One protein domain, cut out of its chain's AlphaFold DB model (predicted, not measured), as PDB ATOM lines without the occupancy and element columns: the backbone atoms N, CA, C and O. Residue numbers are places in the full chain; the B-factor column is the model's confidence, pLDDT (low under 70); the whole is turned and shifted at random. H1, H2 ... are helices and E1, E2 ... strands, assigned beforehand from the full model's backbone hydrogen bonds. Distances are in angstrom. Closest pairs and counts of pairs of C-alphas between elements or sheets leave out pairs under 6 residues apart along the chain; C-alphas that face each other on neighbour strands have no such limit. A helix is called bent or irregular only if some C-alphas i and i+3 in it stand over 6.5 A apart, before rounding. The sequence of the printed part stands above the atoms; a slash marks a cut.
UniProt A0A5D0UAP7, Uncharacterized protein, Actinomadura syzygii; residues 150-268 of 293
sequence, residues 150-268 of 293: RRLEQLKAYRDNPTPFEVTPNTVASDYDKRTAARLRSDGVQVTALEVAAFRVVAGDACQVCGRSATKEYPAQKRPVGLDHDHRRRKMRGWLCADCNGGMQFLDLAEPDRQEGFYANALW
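This is residues 150 to 268 of the 293 residues of an uncharacterized protein of Actinomadura syzygii (UniProt A0A5D0UAP7). A two-stranded hairpin, E1 and E2, forms the middle, with H2 and H3 at one side of it and H5 at the other; H1 packs on H5, and H6 makes the far end beyond H5. Residues 161 to 174 run as a long link from H1 across to H2, and the short H4 lies well out from the middle, near where E1 begins and E2 ends. The printed part has 119 residues, with named elements in the order H1 H2 H3 H4 E1 E2 H5 H6; the sheet E1 - E2 is antiparallel and the class is mostly helix. It is compact, with a radius of gyration of the C-alphas of 14.7 A and spans of 45 by 32 by 23 A.

Begin with H1, residues 150 to 160, which touches H5, residues 242 to 252; their closest C-alphas, of Leu 155 and Met 248, are 6.4 A apart, at a steep tilt of 67 degrees, only just short of about perpendicular. Next, H2, residues 175 to 186, touches H3, residues 193 to 203, with residues 177 to 181 alone; the closest C-alphas, of Lys 178 and Ala 193, are 4.6 A apart. E1, residues 225 to 230, and E2, residues 235 to 241, form an antiparallel hairpin, where N 228 and O 238 are within hydrogen-bond range at 2.8 A, as are N 240 and O 226 at 2.9 A. The closest C-alphas of H3 and E2, of Ala 203 and Trp 239, are 6.1 A apart; those of E1 and H5, of Asp 228 and Asn 245, are 6.3 A apart. H6, residues 256 to 268, only just touches H5, with 3 pairs of C-alphas within 8 A, the closest being Leu 251 and Gln 259 at 6.9 A. H4, residues 214 to 217, touches no helix. Every O i to N i+4 pair is within hydrogen-bond range in H1, H2, H3 and H5, against 7 of 9 in H6; H4 is too short for such a pair.

Find C-alpha 150 at (203.243, 112.003, 155.960); from there H1 runs 15.3 A to residue 160. H2 spans 16.7 A, H3 15.4 A, H4 6.2 A, E1 16.2 A, E2 17.6 A and H5 15.3 A. H6 runs 19.1 A to C-alpha 268 at (208.944, 122.069, 154.624); it is irregular, with C-alphas 257 and 260 7.0 A apart.

The two C-alphas farthest apart, of Asn 170 and Trp 268, are 46.6 A apart. The printed part has no cut, and its one long link is H1 to H2. Look for pLDDT under 70 at residues 150 to 151, 214 to 224 and 253 to 268 of this model.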
ATOM      1  N   ARG A 150     204.291 113.028 156.033       63.31
ATOM      2  CA  ARG A 150     203.243 112.003 155.960       63.31
ATOM      3  C   ARG A 150     202.317 111.986 157.173       63.31
ATOM      4  O   ARG A 150     201.111 111.802 157.032       63.31
ATOM      5  N   ARG A 151     202.849 112.110 158.389       69.88
ATOM      6  CA  ARG A 151     202.007 112.051 159.586       69.88
ATOM      7  C   ARG A 151     201.181 113.315 159.754       69.88
ATOM      8  O   ARG A 151     200.040 113.231 160.200       69.88
ATOM      9  N   LEU A 152     201.757 114.461 159.412       72.62
ATOM     10  CA  LEU A 152     201.043 115.730 159.433       72.62
ATOM     11  C   LEU A 152     199.930 115.742 158.373       72.62
ATOM     12  O   LEU A 152     198.820 116.171 158.672       72.62
ATOM     13  N   GLU A 153     200.185 115.168 157.195       77.50
ATOM     14  CA  GLU A 153     199.180 114.917 156.154       77.50
ATOM     15  C   GLU A 153     198.070 113.979 156.634       77.50
ATOM     16  O   GLU A 153     196.899 114.292 156.457       77.50
ATOM     17  N   GLN A 154     198.406 112.871 157.304       82.12
ATOM     18  CA  GLN A 154     197.409 111.971 157.900       82.12
ATOM     19  C   GLN A 154     196.536 112.680 158.943       82.12
ATOM     20  O   GLN A 154     195.326 112.474 158.973       82.12
ATOM     21  N   LEU A 155     197.142 113.513 159.795       84.94
ATOM     22  CA  LEU A 155     196.411 114.316 160.776       84.94
ATOM     23  C   LEU A 155     195.487 115.321 160.080       84.94
ATOM     24  O   LEU A 155     194.321 115.401 160.446       84.94
ATOM     25  N   LYS A 156     195.964 116.037 159.051       85.12
ATOM     26  CA  LYS A 156     195.137 116.969 158.268       85.12
ATOM     27  C   LYS A 156     193.978 116.247 157.580       85.12
ATOM     28  O   LYS A 156     192.836 116.666 157.727       85.12
ATOM     29  N   ALA A 157     194.253 115.131 156.907       87.25
ATOM     30  CA  ALA A 157     193.239 114.338 156.219       87.25
ATOM     31  C   ALA A 157     192.138 113.868 157.178       87.25
ATOM     32  O   ALA A 157     190.960 114.008 156.859       87.25
ATOM     33  N   TYR A 158     192.513 113.379 158.365       90.44
ATOM     34  CA  TYR A 158     191.553 112.971 159.391       90.44
ATOM     35  C   TYR A 158     190.821 114.158 160.026       90.44
ATOM     36  O   TYR A 158     189.635 114.062 160.306       90.44
ATOM     37  N   ARG A 159     191.498 115.289 160.268       89.19
ATOM     38  CA  ARG A 159     190.866 116.512 160.794       89.19
ATOM     39  C   ARG A 159     189.727 116.964 159.886       89.19
ATOM     40  O   ARG A 159     188.670 117.344 160.381       89.19
ATOM     41  N   ASP A 160     189.980 116.931 158.583       87.81
ATOM     42  CA  ASP A 160     189.044 117.393 157.563       87.81
ATOM     43  C   ASP A 160     187.979 116.324 157.251       87.81
ATOM     44  O   ASP A 160     186.870 116.669 156.852       87.81
ATOM     45  N   ASN A 161     188.284 115.043 157.499       90.88
ATOM     46  CA  ASN A 161     187.400 113.898 157.260       90.88
ATOM     47  C   ASN A 161     187.429 112.920 158.453       90.88
ATOM     48  O   ASN A 161     187.997 111.827 158.344       90.88
ATOM     49  N   PRO A 162     186.866 113.302 159.615       89.88
ATOM     50  CA  PRO A 162     186.837 112.420 160.773       89.88
ATOM     51  C   PRO A 162     186.017 111.166 160.462       89.88
ATOM     52  O   PRO A 162     185.051 111.214 159.699       89.88
ATOM     53  N   THR A 163     186.393 110.037 161.064       85.62
ATOM     54  CA  THR A 163     185.643 108.787 160.900       85.62
ATOM     55  C   THR A 163     184.199 108.994 161.371       85.62
ATOM     56  O   THR A 163     184.005 109.405 162.519       85.62
ATOM     57  N   PRO A 164     183.188 108.720 160.526       87.44
ATOM     58  CA  PRO A 164     181.798 108.820 160.943       87.44
ATOM     59  C   PRO A 164     181.515 107.826 162.072       87.44
ATOM     60  O   PRO A 164     182.153 106.775 162.179       87.44
ATOM     61  N   PHE A 165     180.551 108.161 162.921       86.38
ATOM     62  CA  PHE A 165     180.077 107.283 163.979       86.38
ATOM     63  C   PHE A 165     178.554 107.256 163.955       86.38
ATOM     64  O   PHE A 165     177.908 108.251 163.627       86.38
ATOM     65  N   GLU A 166     177.996 106.118 164.343       89.19
ATOM     66  CA  GLU A 166     176.561 105.931 164.497       89.19
ATOM     67  C   GLU A 166     176.288 105.340 165.875       89.19
ATOM     68  O   GLU A 166     177.020 104.473 166.363       89.19
ATOM     69  N   VAL A 167     175.239 105.833 166.528       90.06
ATOM     70  CA  VAL A 167     174.783 105.270 167.796       90.06
ATOM     71  C   VAL A 167     174.046 103.974 167.490       90.06
ATOM     72  O   VAL A 167     172.946 103.992 166.942       90.06
ATOM     73  N   THR A 168     174.637 102.838 167.853       89.19
ATOM     74  CA  THR A 168     173.942 101.553 167.729       89.19
ATOM     75  C   THR A 168     172.921 101.398 168.864       89.19
ATOM     76  O   THR A 168     173.211 101.825 169.989       89.19
ATOM     77  N   PRO A 169     171.758 100.751 168.634       88.81
ATOM     78  CA  PRO A 169     170.695 100.619 169.641       88.81
ATOM     79  C   PRO A 169     171.139  99.996 170.973       88.81
ATOM     80  O   PRO A 169     170.560 100.281 172.014       88.81
ATOM     81  N   ASN A 170     172.195  99.178 170.948       91.12
ATOM     82  CA  ASN A 170     172.711  98.464 172.118       91.12
ATOM     83  C   ASN A 170     173.900  99.172 172.791       91.12
ATOM     84  O   ASN A 170     174.555  98.593 173.659       91.12
ATOM     85  N   THR A 171     174.226 100.404 172.393       93.88
ATOM     86  CA  THR A 171     175.300 101.164 173.039       93.88
ATOM     87  C   THR A 171     174.865 101.570 174.448       93.88
ATOM     88  O   THR A 171     173.864 102.255 174.628       93.88
ATOM     89  N   VAL A 172     175.647 101.192 175.462       95.19
ATOM     90  CA  VAL A 172     175.415 101.601 176.854       95.19
ATOM     91  C   VAL A 172     176.532 102.537 177.304       95.19
ATOM     92  O   VAL A 172     177.717 102.208 177.219       95.19
ATOM     93  N   ALA A 173     176.153 103.716 177.801       96.00
ATOM     94  CA  ALA A 173     177.100 104.697 178.312       96.00
ATOM     95  C   ALA A 173     177.607 104.316 179.710       96.00
ATOM     96  O   ALA A 173     176.834 104.196 180.663       96.00
ATOM     97  N   SER A 174     178.926 104.202 179.853       94.50
ATOM     98  CA  SER A 174     179.579 104.022 181.152       94.50
ATOM     99  C   SER A 174     179.663 105.340 181.933       94.50
ATOM    100  O   SER A 174     179.518 106.432 181.379       94.50
ATOM    101  N   ASP A 175     180.001 105.281 183.224       94.31
ATOM    102  CA  ASP A 175     180.255 106.499 184.012       94.31
ATOM    103  C   ASP A 175     181.452 107.304 183.500       94.31
ATOM    104  O   ASP A 175     181.526 108.524 183.676       94.31
ATOM    105  N   TYR A 176     182.402 106.641 182.841       90.19
ATOM    106  CA  TYR A 176     183.483 107.328 182.151       90.19
ATOM    107  C   TYR A 176     182.964 108.160 180.972       90.19
ATOM    108  O   TYR A 176     183.371 109.317 180.825       90.19
ATOM    109  N   ASP A 177     182.045 107.606 180.182       94.12
ATOM    110  CA  ASP A 177     181.454 108.291 179.030       94.12
ATOM    111  C   ASP A 177     180.636 109.507 179.500       94.12
ATOM    112  O   ASP A 177     180.797 110.606 178.966       94.12
ATOM    113  N   LYS A 178     179.876 109.367 180.599       96.00
ATOM    114  CA  LYS A 178     179.142 110.474 181.244       96.00
ATOM    115  C   LYS A 178     180.063 111.616 181.686       96.00
ATOM    116  O   LYS A 178     179.794 112.777 181.381       96.00
ATOM    117  N   ARG A 179     181.172 111.306 182.373       94.56
ATOM    118  CA  ARG A 179     182.160 112.319 182.801       94.56
ATOM    119  C   ARG A 179     182.835 112.999 181.613       94.56
ATOM    120  O   ARG A 179     183.080 114.201 181.651       94.56
ATOM    121  N   THR A 180     183.135 112.236 180.566       92.75
ATOM    122  CA  THR A 180     183.747 112.769 179.345       92.75
ATOM    123  C   THR A 180     182.788 113.711 178.623       92.75
ATOM    124  O   THR A 180     183.197 114.817 178.281       92.75
ATOM    125  N   ALA A 181     181.513 113.337 178.484       95.81
ATOM    126  CA  ALA A 181     180.480 114.202 177.918       95.81
ATOM    127  C   ALA A 181     180.273 115.476 178.753       95.81
ATOM    128  O   ALA A 181     180.167 116.562 178.199       95.81
ATOM    129  N   ALA A 182     180.261 115.381 180.088       96.12
ATOM    130  CA  ALA A 182     180.158 116.556 180.958       96.12
ATOM    131  C   ALA A 182     181.324 117.540 180.755       96.12
ATOM    132  O   ALA A 182     181.086 118.733 180.591       96.12
ATOM    133  N   ARG A 183     182.563 117.036 180.687       94.69
ATOM    134  CA  ARG A 183     183.752 117.852 180.395       94.69
ATOM    135  C   ARG A 183     183.681 118.501 179.008       94.69
ATOM    136  O   ARG A 183     183.985 119.671 178.859       94.69
ATOM    137  N   LEU A 184     183.277 117.756 177.984       93.38
ATOM    138  CA  LEU A 184     183.177 118.310 176.629       93.38
ATOM    139  C   LEU A 184     182.067 119.362 176.521       93.38
ATOM    140  O   LEU A 184     182.246 120.373 175.848       93.38
ATOM    141  N   ARG A 185     180.960 119.186 177.253       96.00
ATOM    142  CA  ARG A 185     179.916 120.209 177.366       96.00
ATOM    143  C   ARG A 185     180.404 121.474 178.069       96.00
ATOM    144  O   ARG A 185     180.032 122.558 177.630       96.00
ATOM    145  N   SER A 186     181.270 121.378 179.089       92.81
ATOM    146  CA  SER A 186     181.907 122.579 179.663       92.81
ATOM    147  C   SER A 186     182.841 123.281 178.674       92.81
ATOM    148  O   SER A 186     183.016 124.491 178.759       92.81
ATOM    149  N   ASP A 187     183.366 122.543 177.692       87.06
ATOM    150  CA  ASP A 187     184.132 123.084 176.566       87.06
ATOM    151  C   ASP A 187     183.216 123.561 175.408       87.06
ATOM    152  O   ASP A 187     183.702 123.893 174.328       87.06
ATOM    153  N   GLY A 188     181.889 123.599 175.593       93.56
ATOM    154  CA  GLY A 188     180.911 124.075 174.604       93.56
ATOM    155  C   GLY A 188     180.551 123.076 173.498       93.56
ATOM    156  O   GLY A 188     179.864 123.448 172.548       93.56
ATOM    157  N   VAL A 189     181.002 121.823 173.591       94.44
ATOM    158  CA  VAL A 189     180.661 120.754 172.638       94.44
ATOM    159  C   VAL A 189     179.300 120.167 173.000       94.44
ATOM    160  O   VAL A 189     179.106 119.675 174.111       94.44
ATOM    161  N   GLN A 190     178.364 120.169 172.053       95.19
ATOM    162  CA  GLN A 190     177.070 119.506 172.221       95.19
ATOM    163  C   GLN A 190     177.251 118.000 172.019       95.19
ATOM    164  O   GLN A 190     177.426 117.537 170.894       95.19
ATOM    165  N   VAL A 191     177.289 117.254 173.123       95.88
ATOM    166  CA  VAL A 191     177.489 115.802 173.123       95.88
ATOM    167  C   VAL A 191     176.798 115.143 174.316       95.88
ATOM    168  O   VAL A 191     176.841 115.629 175.451       95.88
ATOM    169  N   THR A 192     176.201 113.986 174.066       96.88
ATOM    170  CA  THR A 192     175.612 113.079 175.049       96.88
ATOM    171  C   THR A 192     176.587 111.970 175.450       96.88
ATOM    172  O   THR A 192     177.508 111.602 174.723       96.88
ATOM    173  N   ALA A 193     176.369 111.368 176.619       96.56
ATOM    174  CA  ALA A 193     177.169 110.222 177.054       96.56
ATOM    175  C   ALA A 193     177.048 109.014 176.102       96.56
ATOM    176  O   ALA A 193     177.987 108.229 175.987       96.56
ATOM    177  N   LEU A 194     175.908 108.879 175.417       95.94
ATOM    178  CA  LEU A 194     175.650 107.806 174.462       95.94
ATOM    179  C   LEU A 194     176.477 107.977 173.181       95.94
ATOM    180  O   LEU A 194     177.082 107.016 172.716       95.94
ATOM    181  N   GLU A 195     176.594 109.201 172.667       94.62
ATOM    182  CA  GLU A 195     177.468 109.504 171.526       94.62
ATOM    183  C   GLU A 195     178.946 109.281 171.873       94.62
ATOM    184  O   GLU A 195     179.677 108.680 171.089       94.62
ATOM    185  N   VAL A 196     179.390 109.681 173.074       94.69
ATOM    186  CA  VAL A 196     180.753 109.372 173.554       94.69
ATOM    187  C   VAL A 196     180.998 107.861 173.570       94.69
ATOM    188  O   VAL A 196     182.059 107.402 173.141       94.69
ATOM    189  N   ALA A 197     180.027 107.082 174.048       93.31
ATOM    190  CA  ALA A 197     180.120 105.629 174.059       93.31
ATOM    191  C   ALA A 197     180.162 105.049 172.636       93.31
ATOM    192  O   ALA A 197     180.974 104.162 172.382       93.31
ATOM    193  N   ALA A 198     179.376 105.584 171.698       92.69
ATOM    194  CA  ALA A 198     179.398 105.173 170.296       92.69
ATOM    195  C   ALA A 198     180.775 105.412 169.657       92.69
ATOM    196  O   ALA A 198     181.339 104.499 169.055       92.69
ATOM    197  N   PHE A 199     181.388 106.580 169.884       91.88
ATOM    198  CA  PHE A 199     182.768 106.842 169.455       91.88
ATOM    199  C   PHE A 199     183.760 105.824 170.018       91.88
ATOM    200  O   PHE A 199     184.626 105.331 169.295       91.88
ATOM    201  N   ARG A 200     183.644 105.505 171.311       90.19
ATOM    202  CA  ARG A 200     184.515 104.529 171.969       90.19
ATOM    203  C   ARG A 200     184.332 103.123 171.396       90.19
ATOM    204  O   ARG A 200     185.317 102.413 171.242       90.19
ATOM    205  N   VAL A 201     183.102 102.720 171.076       89.75
ATOM    206  CA  VAL A 201     182.810 101.422 170.446       89.75
ATOM    207  C   VAL A 201     183.412 101.355 169.043       89.75
ATOM    208  O   VAL A 201     184.106 100.391 168.741       89.75
ATOM    209  N   VAL A 202     183.222 102.394 168.220       88.25
ATOM    210  CA  VAL A 202     183.776 102.464 166.854       88.25
ATOM    211  C   VAL A 202     185.309 102.455 166.863       88.25
ATOM    212  O   VAL A 202     185.929 101.799 166.031       88.25
ATOM    213  N   ALA A 203     185.938 103.168 167.798       87.69
ATOM    214  CA  ALA A 203     187.395 103.218 167.903       87.69
ATOM    215  C   ALA A 203     188.020 101.953 168.523       87.69
ATOM    216  O   ALA A 203     189.215 101.703 168.346       87.69
ATOM    217  N   GLY A 204     187.238 101.177 169.277       88.50
ATOM    218  CA  GLY A 204     187.741 100.070 170.082       88.50
ATOM    219  C   GLY A 204     188.747 100.549 171.132       88.50
ATOM    220  O   GLY A 204     188.513 101.514 171.862       88.50
ATOM    221  N   ASP A 205     189.889  99.869 171.216       84.00
ATOM    222  CA  ASP A 205     190.995 100.255 172.093       84.00
ATOM    223  C   ASP A 205     192.096 101.037 171.359       84.00
ATOM    224  O   ASP A 205     193.144 101.289 171.947       84.00
ATOM    225  N   ALA A 206     191.889 101.441 170.103       89.19
ATOM    226  CA  ALA A 206     192.926 102.038 169.268       89.19
ATOM    227  C   ALA A 206     192.696 103.528 168.978       89.19
ATOM    228  O   ALA A 206     191.583 104.046 168.963       89.19
ATOM    229  N   CYS A 207     193.791 104.240 168.715       89.69
ATOM    230  CA  CYS A 207     193.730 105.591 168.166       89.69
ATOM    231  C   CYS A 207     193.248 105.548 166.711       89.69
ATOM    232  O   CYS A 207     193.893 104.913 165.879       89.69
ATOM    233  N   GLN A 208     192.210 106.307 166.364       90.94
ATOM    234  CA  GLN A 208     191.643 106.309 165.007       90.94
ATOM    235  C   GLN A 208     192.573 106.907 163.931       90.94
ATOM    236  O   GLN A 208     192.309 106.760 162.744       90.94
ATOM    237  N   VAL A 209     193.688 107.545 164.319       89.62
ATOM    238  CA  VAL A 209     194.661 108.125 163.369       89.62
ATOM    239  C   VAL A 209     195.919 107.263 163.206       89.62
ATOM    240  O   VAL A 209     196.472 107.186 162.114       89.62
ATOM    241  N   CYS A 210     196.485 106.674 164.272       85.06
ATOM    242  CA  CYS A 210     197.672 105.790 164.146       85.06
ATOM    243  C   CYS A 210     197.369 104.297 164.261       85.06
ATOM    244  O   CYS A 210     198.289 103.509 164.070       85.06
ATOM    245  N   GLY A 211     196.157 103.903 164.648       87.94
ATOM    246  CA  GLY A 211     195.814 102.512 164.946       87.94
ATOM    247  C   GLY A 211     196.499 101.943 166.193       87.94
ATOM    248  O   GLY A 211     196.313 100.774 166.510       87.94
ATOM    249  N   ARG A 212     197.301 102.737 166.919       83.88
ATOM    250  CA  ARG A 212     198.002 102.262 168.118       83.88
ATOM    251  C   ARG A 212     197.002 101.957 169.220       83.88
ATOM    252  O   ARG A 212     196.212 102.828 169.591       83.88
ATOM    253  N   SER A 213     197.084 100.733 169.733       80.94
ATOM    254  CA  SER A 213     196.278 100.273 170.855       80.94
ATOM    255  C   SER A 213     196.712 100.963 172.146       80.94
ATOM    256  O   SER A 213     197.895 101.066 172.485       80.94
ATOM    257  N   ALA A 214     195.709 101.399 172.887       69.44
ATOM    258  CA  ALA A 214     195.813 101.945 174.215       69.44
ATOM    259  C   ALA A 214     196.431 100.936 175.189       69.44
ATOM    260  O   ALA A 214     197.316 101.278 175.974       69.44
ATOM    261  N   THR A 215     195.989  99.684 175.111       66.25
ATOM    262  CA  THR A 215     196.323  98.642 176.084       66.25
ATOM    263  C   THR A 215     197.756  98.130 175.935       66.25
ATOM    264  O   THR A 215     198.380  97.790 176.937       66.25
ATOM    265  N   LYS A 216     198.308  98.117 174.713       57.88
ATOM    266  CA  LYS A 216     199.635  97.532 174.437       57.88
ATOM    267  C   LYS A 216     200.807  98.500 174.586       57.88
ATOM    268  O   LYS A 216     201.863  98.094 175.059       57.88
ATOM    269  N   GLU A 217     200.664  99.757 174.173       57.06
ATOM    270  CA  GLU A 217     201.826 100.654 174.036       57.06
ATOM    271  C   GLU A 217     202.021 101.632 175.199       57.06
ATOM    272  O   GLU A 217     203.115 102.174 175.370       57.06
ATOM    273  N   TYR A 218     200.997 101.851 176.031       56.16
ATOM    274  CA  TYR A 218     201.041 102.862 177.092       56.16
ATOM    275  C   TYR A 218     200.592 102.320 178.463       56.16
ATOM    276  O   TYR A 218     199.727 102.927 179.097       56.16
ATOM    277  N   PRO A 219     201.194 101.232 178.984       55.47
ATOM    278  CA  PRO A 219     200.738 100.578 180.217       55.47
ATOM    279  C   PRO A 219     200.779 101.493 181.454       55.47
ATOM    280  O   PRO A 219     199.994 101.328 182.381       55.47
ATOM    281  N   ALA A 220     201.659 102.502 181.464       55.38
ATOM    282  CA  ALA A 220     201.748 103.484 182.546       55.38
ATOM    283  C   ALA A 220     200.722 104.632 182.440       55.38
ATOM    284  O   ALA A 220     200.558 105.410 183.383       55.38
ATOM    285  N   GLN A 221     200.040 104.789 181.300       57.19
ATOM    286  CA  GLN A 221     199.017 105.816 181.135       57.19
ATOM    287  C   GLN A 221     197.656 105.236 181.503       57.19
ATOM    288  O   GLN A 221     197.134 104.364 180.823       57.19
ATOM    289  N   LYS A 222     197.018 105.801 182.537       55.38
ATOM    290  CA  LYS A 222     195.657 105.404 182.937       55.38
ATOM    291  C   LYS A 222     194.622 105.555 181.808       55.38
ATOM    292  O   LYS A 222     193.550 104.970 181.905       55.38
ATOM    293  N   ARG A 223     194.899 106.387 180.790       64.06
ATOM    294  CA  ARG A 223     194.023 106.672 179.636       64.06
ATOM    295  C   ARG A 223     194.859 106.983 178.387       64.06
ATOM    296  O   ARG A 223     195.192 108.145 178.162       64.06
ATOM    297  N   PRO A 224     195.230 105.967 177.599       69.62
ATOM    298  CA  PRO A 224     196.119 106.134 176.444       69.62
ATOM    299  C   PRO A 224     195.474 106.877 175.267       69.62
ATOM    300  O   PRO A 224     196.166 107.480 174.449       69.62
ATOM    301  N   VAL A 225     194.142 106.817 175.190       82.75
ATOM    302  CA  VAL A 225     193.306 107.419 174.149       82.75
ATOM    303  C   VAL A 225     192.137 108.171 174.783       82.75
ATOM    304  O   VAL A 225     191.645 107.789 175.849       82.75
ATOM    305  N   GLY A 226     191.702 109.253 174.148       88.06
ATOM    306  CA  GLY A 226     190.577 110.064 174.598       88.06
ATOM    307  C   GLY A 226     189.880 110.770 173.442       88.06
ATOM    308  O   GLY A 226     190.444 110.905 172.359       88.06
ATOM    309  N   LEU A 227     188.648 111.213 173.691       92.81
ATOM    310  CA  LEU A 227     187.835 111.903 172.695       92.81
ATOM    311  C   LEU A 227     188.368 113.315 172.429       92.81
ATOM    312  O   LEU A 227     188.432 114.151 173.340       92.81
ATOM    313  N   ASP A 228     188.749 113.542 171.181       94.50
ATOM    314  CA  ASP A 228     189.192 114.808 170.617       94.50
ATOM    315  C   ASP A 228     188.015 115.599 170.019       94.50
ATOM    316  O   ASP A 228     187.028 115.030 169.536       94.50
ATOM    317  N   HIS A 229     188.130 116.927 170.058       93.62
ATOM    318  CA  HIS A 229     187.142 117.855 169.522       93.62
ATOM    319  C   HIS A 229     187.805 119.113 168.948       93.62
ATOM    320  O   HIS A 229     188.829 119.579 169.439       93.62
ATOM    321  N   ASP A 230     187.182 119.686 167.920       89.44
ATOM    322  CA  ASP A 230     187.544 120.977 167.338       89.44
ATOM    323  C   ASP A 230     187.120 122.097 168.306       89.44
ATOM    324  O   ASP A 230     185.927 122.322 168.537       89.44
ATOM    325  N   HIS A 231     188.094 122.810 168.879       83.75
ATOM    326  CA  HIS A 231     187.852 123.901 169.832       83.75
ATOM    327  C   HIS A 231     187.145 125.116 169.207       83.75
ATOM    328  O   HIS A 231     186.565 125.926 169.930       83.75
ATOM    329  N   ARG A 232     187.181 125.271 167.880       83.19
ATOM    330  CA  ARG A 232     186.537 126.377 167.164       83.19
ATOM    331  C   ARG A 232     185.118 126.017 166.755       83.19
ATOM    332  O   ARG A 232     184.195 126.778 167.025       83.19
ATOM    333  N   ARG A 233     184.935 124.871 166.095       85.81
ATOM    334  CA  ARG A 233     183.615 124.425 165.609       85.81
ATOM    335  C   ARG A 233     182.787 123.715 166.674       85.81
ATOM    336  O   ARG A 233     181.618 123.444 166.424       85.81
ATOM    337  N   ARG A 234     183.384 123.402 167.829       90.12
ATOM    338  CA  ARG A 234     182.754 122.670 168.938       90.12
ATOM    339  C   ARG A 234     182.178 121.319 168.494       90.12
ATOM    340  O   ARG A 234     181.124 120.902 168.964       90.12
ATOM    341  N   LYS A 235     182.879 120.635 167.579       90.94
ATOM    342  CA  LYS A 235     182.497 119.322 167.034       90.94
ATOM    343  C   LYS A 235     183.485 118.246 167.459       90.94
ATOM    344  O   LYS A 235     184.691 118.479 167.457       90.94
ATOM    345  N   MET A 236     182.980 117.064 167.790       93.62
ATOM    346  CA  MET A 236     183.823 115.893 168.035       93.62
ATOM    347  C   MET A 236     184.476 115.414 166.739       93.62
ATOM    348  O   MET A 236     183.875 115.519 165.671       93.62
ATOM    349  N   ARG A 237     185.696 114.884 166.844       93.50
ATOM    350  CA  ARG A 237     186.441 114.336 165.700       93.50
ATOM    351  C   ARG A 237     186.715 112.849 165.849       93.50
ATOM    352  O   ARG A 237     186.523 112.107 164.896       93.50
ATOM    353  N   GLY A 238     187.121 112.411 167.040       92.88
ATOM    354  CA  GLY A 238     187.276 110.988 167.311       92.88
ATOM    355  C   GLY A 238     188.185 110.641 168.477       92.88
ATOM    356  O   GLY A 238     188.618 111.495 169.249       92.88
ATOM    357  N   TRP A 239     188.441 109.348 168.632       93.25
ATOM    358  CA  TRP A 239     189.180 108.770 169.746       93.25
ATOM    359  C   TRP A 239     190.673 108.694 169.426       93.25
ATOM    360  O   TRP A 239     191.125 107.867 168.628       93.25
ATOM    361  N   LEU A 240     191.459 109.579 170.034       91.12
ATOM    362  CA  LEU A 240     192.857 109.801 169.675       91.12
ATOM    363  C   LEU A 240     193.795 109.535 170.849       91.12
ATOM    364  O   LEU A 240     193.483 109.853 171.996       91.12
ATOM    365  N   CYS A 241     194.997 109.023 170.569       86.19
ATOM    366  CA  CYS A 241     196.053 108.998 171.579       86.19
ATOM    367  C   CYS A 241     196.575 110.411 171.876       86.19
ATOM    368  O   CYS A 241     196.419 111.327 171.064       86.19
ATOM    369  N   ALA A 242     197.236 110.589 173.024       80.88
ATOM    370  CA  ALA A 242     197.733 111.896 173.470       80.88
ATOM    371  C   ALA A 242     198.635 112.603 172.439       80.88
ATOM    372  O   ALA A 242     198.615 113.832 172.332       80.88
ATOM    373  N   ASP A 243     199.401 111.829 171.672       76.75
ATOM    374  CA  ASP A 243     200.290 112.335 170.630       76.75
ATOM    375  C   ASP A 243     199.515 112.856 169.414       76.75
ATOM    376  O   ASP A 243     199.765 113.966 168.946       76.75
ATOM    377  N   CYS A 244     198.534 112.087 168.929       83.56
ATOM    378  CA  CYS A 244     197.707 112.473 167.780       83.56
ATOM    379  C   CYS A 244     196.788 113.636 168.126       83.56
ATOM    380  O   CYS A 244     196.683 114.571 167.344       83.56
ATOM    381  N   ASN A 245     196.194 113.604 169.319       86.56
ATOM    382  CA  ASN A 245     195.405 114.706 169.854       86.56
ATOM    383  C   ASN A 245     196.249 115.989 169.948       86.56
ATOM    384  O   ASN A 245     195.832 117.055 169.513       86.56
ATOM    385  N   GLY A 246     197.495 115.876 170.424       78.25
ATOM    386  CA  GLY A 246     198.446 116.987 170.376       78.25
ATOM    387  C   GLY A 246     198.688 117.490 168.953       78.25
ATOM    388  O   GLY A 246     198.699 118.691 168.735       78.25
ATOM    389  N   GLY A 247     198.838 116.596 167.976       77.81
ATOM    390  CA  GLY A 247     198.980 116.990 166.576       77.81
ATOM    391  C   GLY A 247     197.751 117.674 165.978       77.81
ATOM    392  O   GLY A 247     197.911 118.620 165.214       77.81
ATOM    393  N   MET A 248     196.544 117.267 166.368       83.75
ATOM    394  CA  MET A 248     195.314 117.946 165.955       83.75
ATOM    395  C   MET A 248     195.230 119.357 166.515       83.75
ATOM    396  O   MET A 248     194.982 120.293 165.764       83.75
ATOM    397  N   GLN A 249     195.548 119.524 167.801       78.00
ATOM    398  CA  GLN A 249     195.609 120.844 168.423       78.00
ATOM    399  C   GLN A 249     196.551 121.778 167.651       78.00
ATOM    400  O   GLN A 249     196.196 122.931 167.442       78.00
ATOM    401  N   PHE A 250     197.697 121.290 167.148       72.94
ATOM    402  CA  PHE A 250     198.587 122.100 166.301       72.94
ATOM    403  C   PHE A 250     197.880 122.608 165.042       72.94
ATOM    404  O   PHE A 250     197.995 123.785 164.709       72.94
ATOM    405  N   LEU A 251     197.152 121.730 164.354       75.94
ATOM    406  CA  LEU A 251     196.420 122.084 163.140       75.94
ATOM    407  C   LEU A 251     195.260 123.056 163.409       75.94
ATOM    408  O   LEU A 251     194.798 123.708 162.472       75.94
ATOM    409  N   ASP A 252     194.825 123.167 164.664       76.44
ATOM    410  CA  ASP A 252     193.777 124.083 165.115       76.44
ATOM    411  C   ASP A 252     194.325 125.415 165.668       76.44
ATOM    412  O   ASP A 252     193.556 126.357 165.841       76.44
ATOM    413  N   LEU A 253     195.634 125.518 165.960       66.44
ATOM    414  CA  LEU A 253     196.240 126.666 166.664       66.44
ATOM    415  C   LEU A 253     196.225 127.984 165.877       66.44
ATOM    416  O   LEU A 253     196.452 129.035 166.477       66.44
ATOM    417  N   ALA A 254     196.025 127.952 164.562       57.88
ATOM    418  CA  ALA A 254     196.148 129.138 163.725       57.88
ATOM    419  C   ALA A 254     194.794 129.715 163.304       57.88
ATOM    420  O   ALA A 254     193.821 128.979 163.094       57.88
ATOM    421  N   GLU A 255     194.765 131.040 163.124       59.72
ATOM    422  CA  GLU A 255     193.714 131.701 162.350       59.72
ATOM    423  C   GLU A 255     193.610 131.016 160.973       59.72
ATOM    424  O   GLU A 255     194.634 130.592 160.422       59.72
ATOM    425  N   PRO A 256     192.392 130.795 160.444       58.78
ATOM    426  CA  PRO A 256     192.176 129.957 159.260       58.78
ATOM    427  C   PRO A 256     193.009 130.369 158.039       58.78
ATOM    428  O   PRO A 256     193.452 129.502 157.294       58.78
ATOM    429  N   ASP A 257     193.257 131.663 157.870       59.66
ATOM    430  CA  ASP A 257     194.095 132.264 156.828       59.66
ATOM    431  C   ASP A 257     195.591 131.941 156.988       59.66
ATOM    432  O   ASP A 257     196.325 131.874 156.005       59.66
ATOM    433  N   ARG A 258     196.056 131.680 158.215       57.00
ATOM    434  CA  ARG A 258     197.459 131.342 158.498       57.00
ATOM    435  C   ARG A 258     197.714 129.840 158.587       57.00
ATOM    436  O   ARG A 258     198.866 129.421 158.464       57.00
ATOM    437  N   GLN A 259     196.676 129.022 158.789       63.88
ATOM    438  CA  GLN A 259     196.787 127.565 158.969       63.88
ATOM    439  C   GLN A 259     197.586 126.879 157.859       63.88
ATOM    440  O   GLN A 259     198.432 126.034 158.148       63.88
ATOM    441  N   GLU A 260     197.351 127.247 156.600       61.53
ATOM    442  CA  GLU A 260     198.063 126.649 155.468       61.53
ATOM    443  C   GLU A 260     199.539 127.039 155.438       61.53
ATOM    444  O   GLU A 260     200.375 126.184 155.162       61.53
ATOM    445  N   GLY A 261     199.877 128.276 155.813       58.03
ATOM    446  CA  GLY A 261     201.263 128.723 155.956       58.03
ATOM    447  C   GLY A 261     201.997 127.977 157.072       58.03
ATOM    448  O   GLY A 261     203.090 127.460 156.863       58.03
ATOM    449  N   PHE A 262     201.366 127.829 158.240       60.97
ATOM    450  CA  PHE A 262     201.903 127.043 159.357       60.97
ATOM    451  C   PHE A 262     202.122 125.575 158.991       60.97
ATOM    452  O   PHE A 262     203.154 124.986 159.323       60.97
ATOM    453  N   TYR A 263     201.150 124.988 158.301       63.94
ATOM    454  CA  TYR A 263     201.209 123.621 157.813       63.94
ATOM    455  C   TYR A 263     202.301 123.449 156.752       63.94
ATOM    456  O   TYR A 263     203.100 122.525 156.861       63.94
ATOM    457  N   ALA A 264     202.391 124.352 155.773       59.78
ATOM    458  CA  ALA A 264     203.414 124.336 154.731       59.78
ATOM    459  C   ALA A 264     204.821 124.495 155.315       59.78
ATOM    460  O   ALA A 264     205.729 123.767 154.927       59.78
ATOM    461  N   ASN A 265     204.988 125.372 156.304       58.03
ATOM    462  CA  ASN A 265     206.245 125.560 157.020       58.03
ATOM    463  C   ASN A 265     206.649 124.315 157.822       58.03
ATOM    464  O   ASN A 265     207.810 123.909 157.803       58.03
ATOM    465  N   ALA A 266     205.692 123.674 158.498       62.59
ATOM    466  CA  ALA A 266     205.932 122.411 159.189       62.59
ATOM    467  C   ALA A 266     206.269 121.284 158.197       62.59
ATOM    468  O   ALA A 266     207.221 120.542 158.421       62.59
ATOM    469  N   LEU A 267     205.550 121.178 157.076       59.44
ATOM    470  CA  LEU A 267     205.860 120.225 156.011       59.44
ATOM    471  C   LEU A 267     207.247 120.464 155.414       59.44
ATOM    472  O   LEU A 267     207.989 119.503 155.259       59.44
ATOM    473  N   TRP A 268     207.614 121.710 155.116       55.12
ATOM    474  CA  TRP A 268     208.944 122.069 154.624       55.12
ATOM    475  C   TRP A 268     210.028 121.663 155.625       55.12
ATOM    476  O   TRP A 268     210.989 120.997 155.248       55.12
TER     477      TRP A 268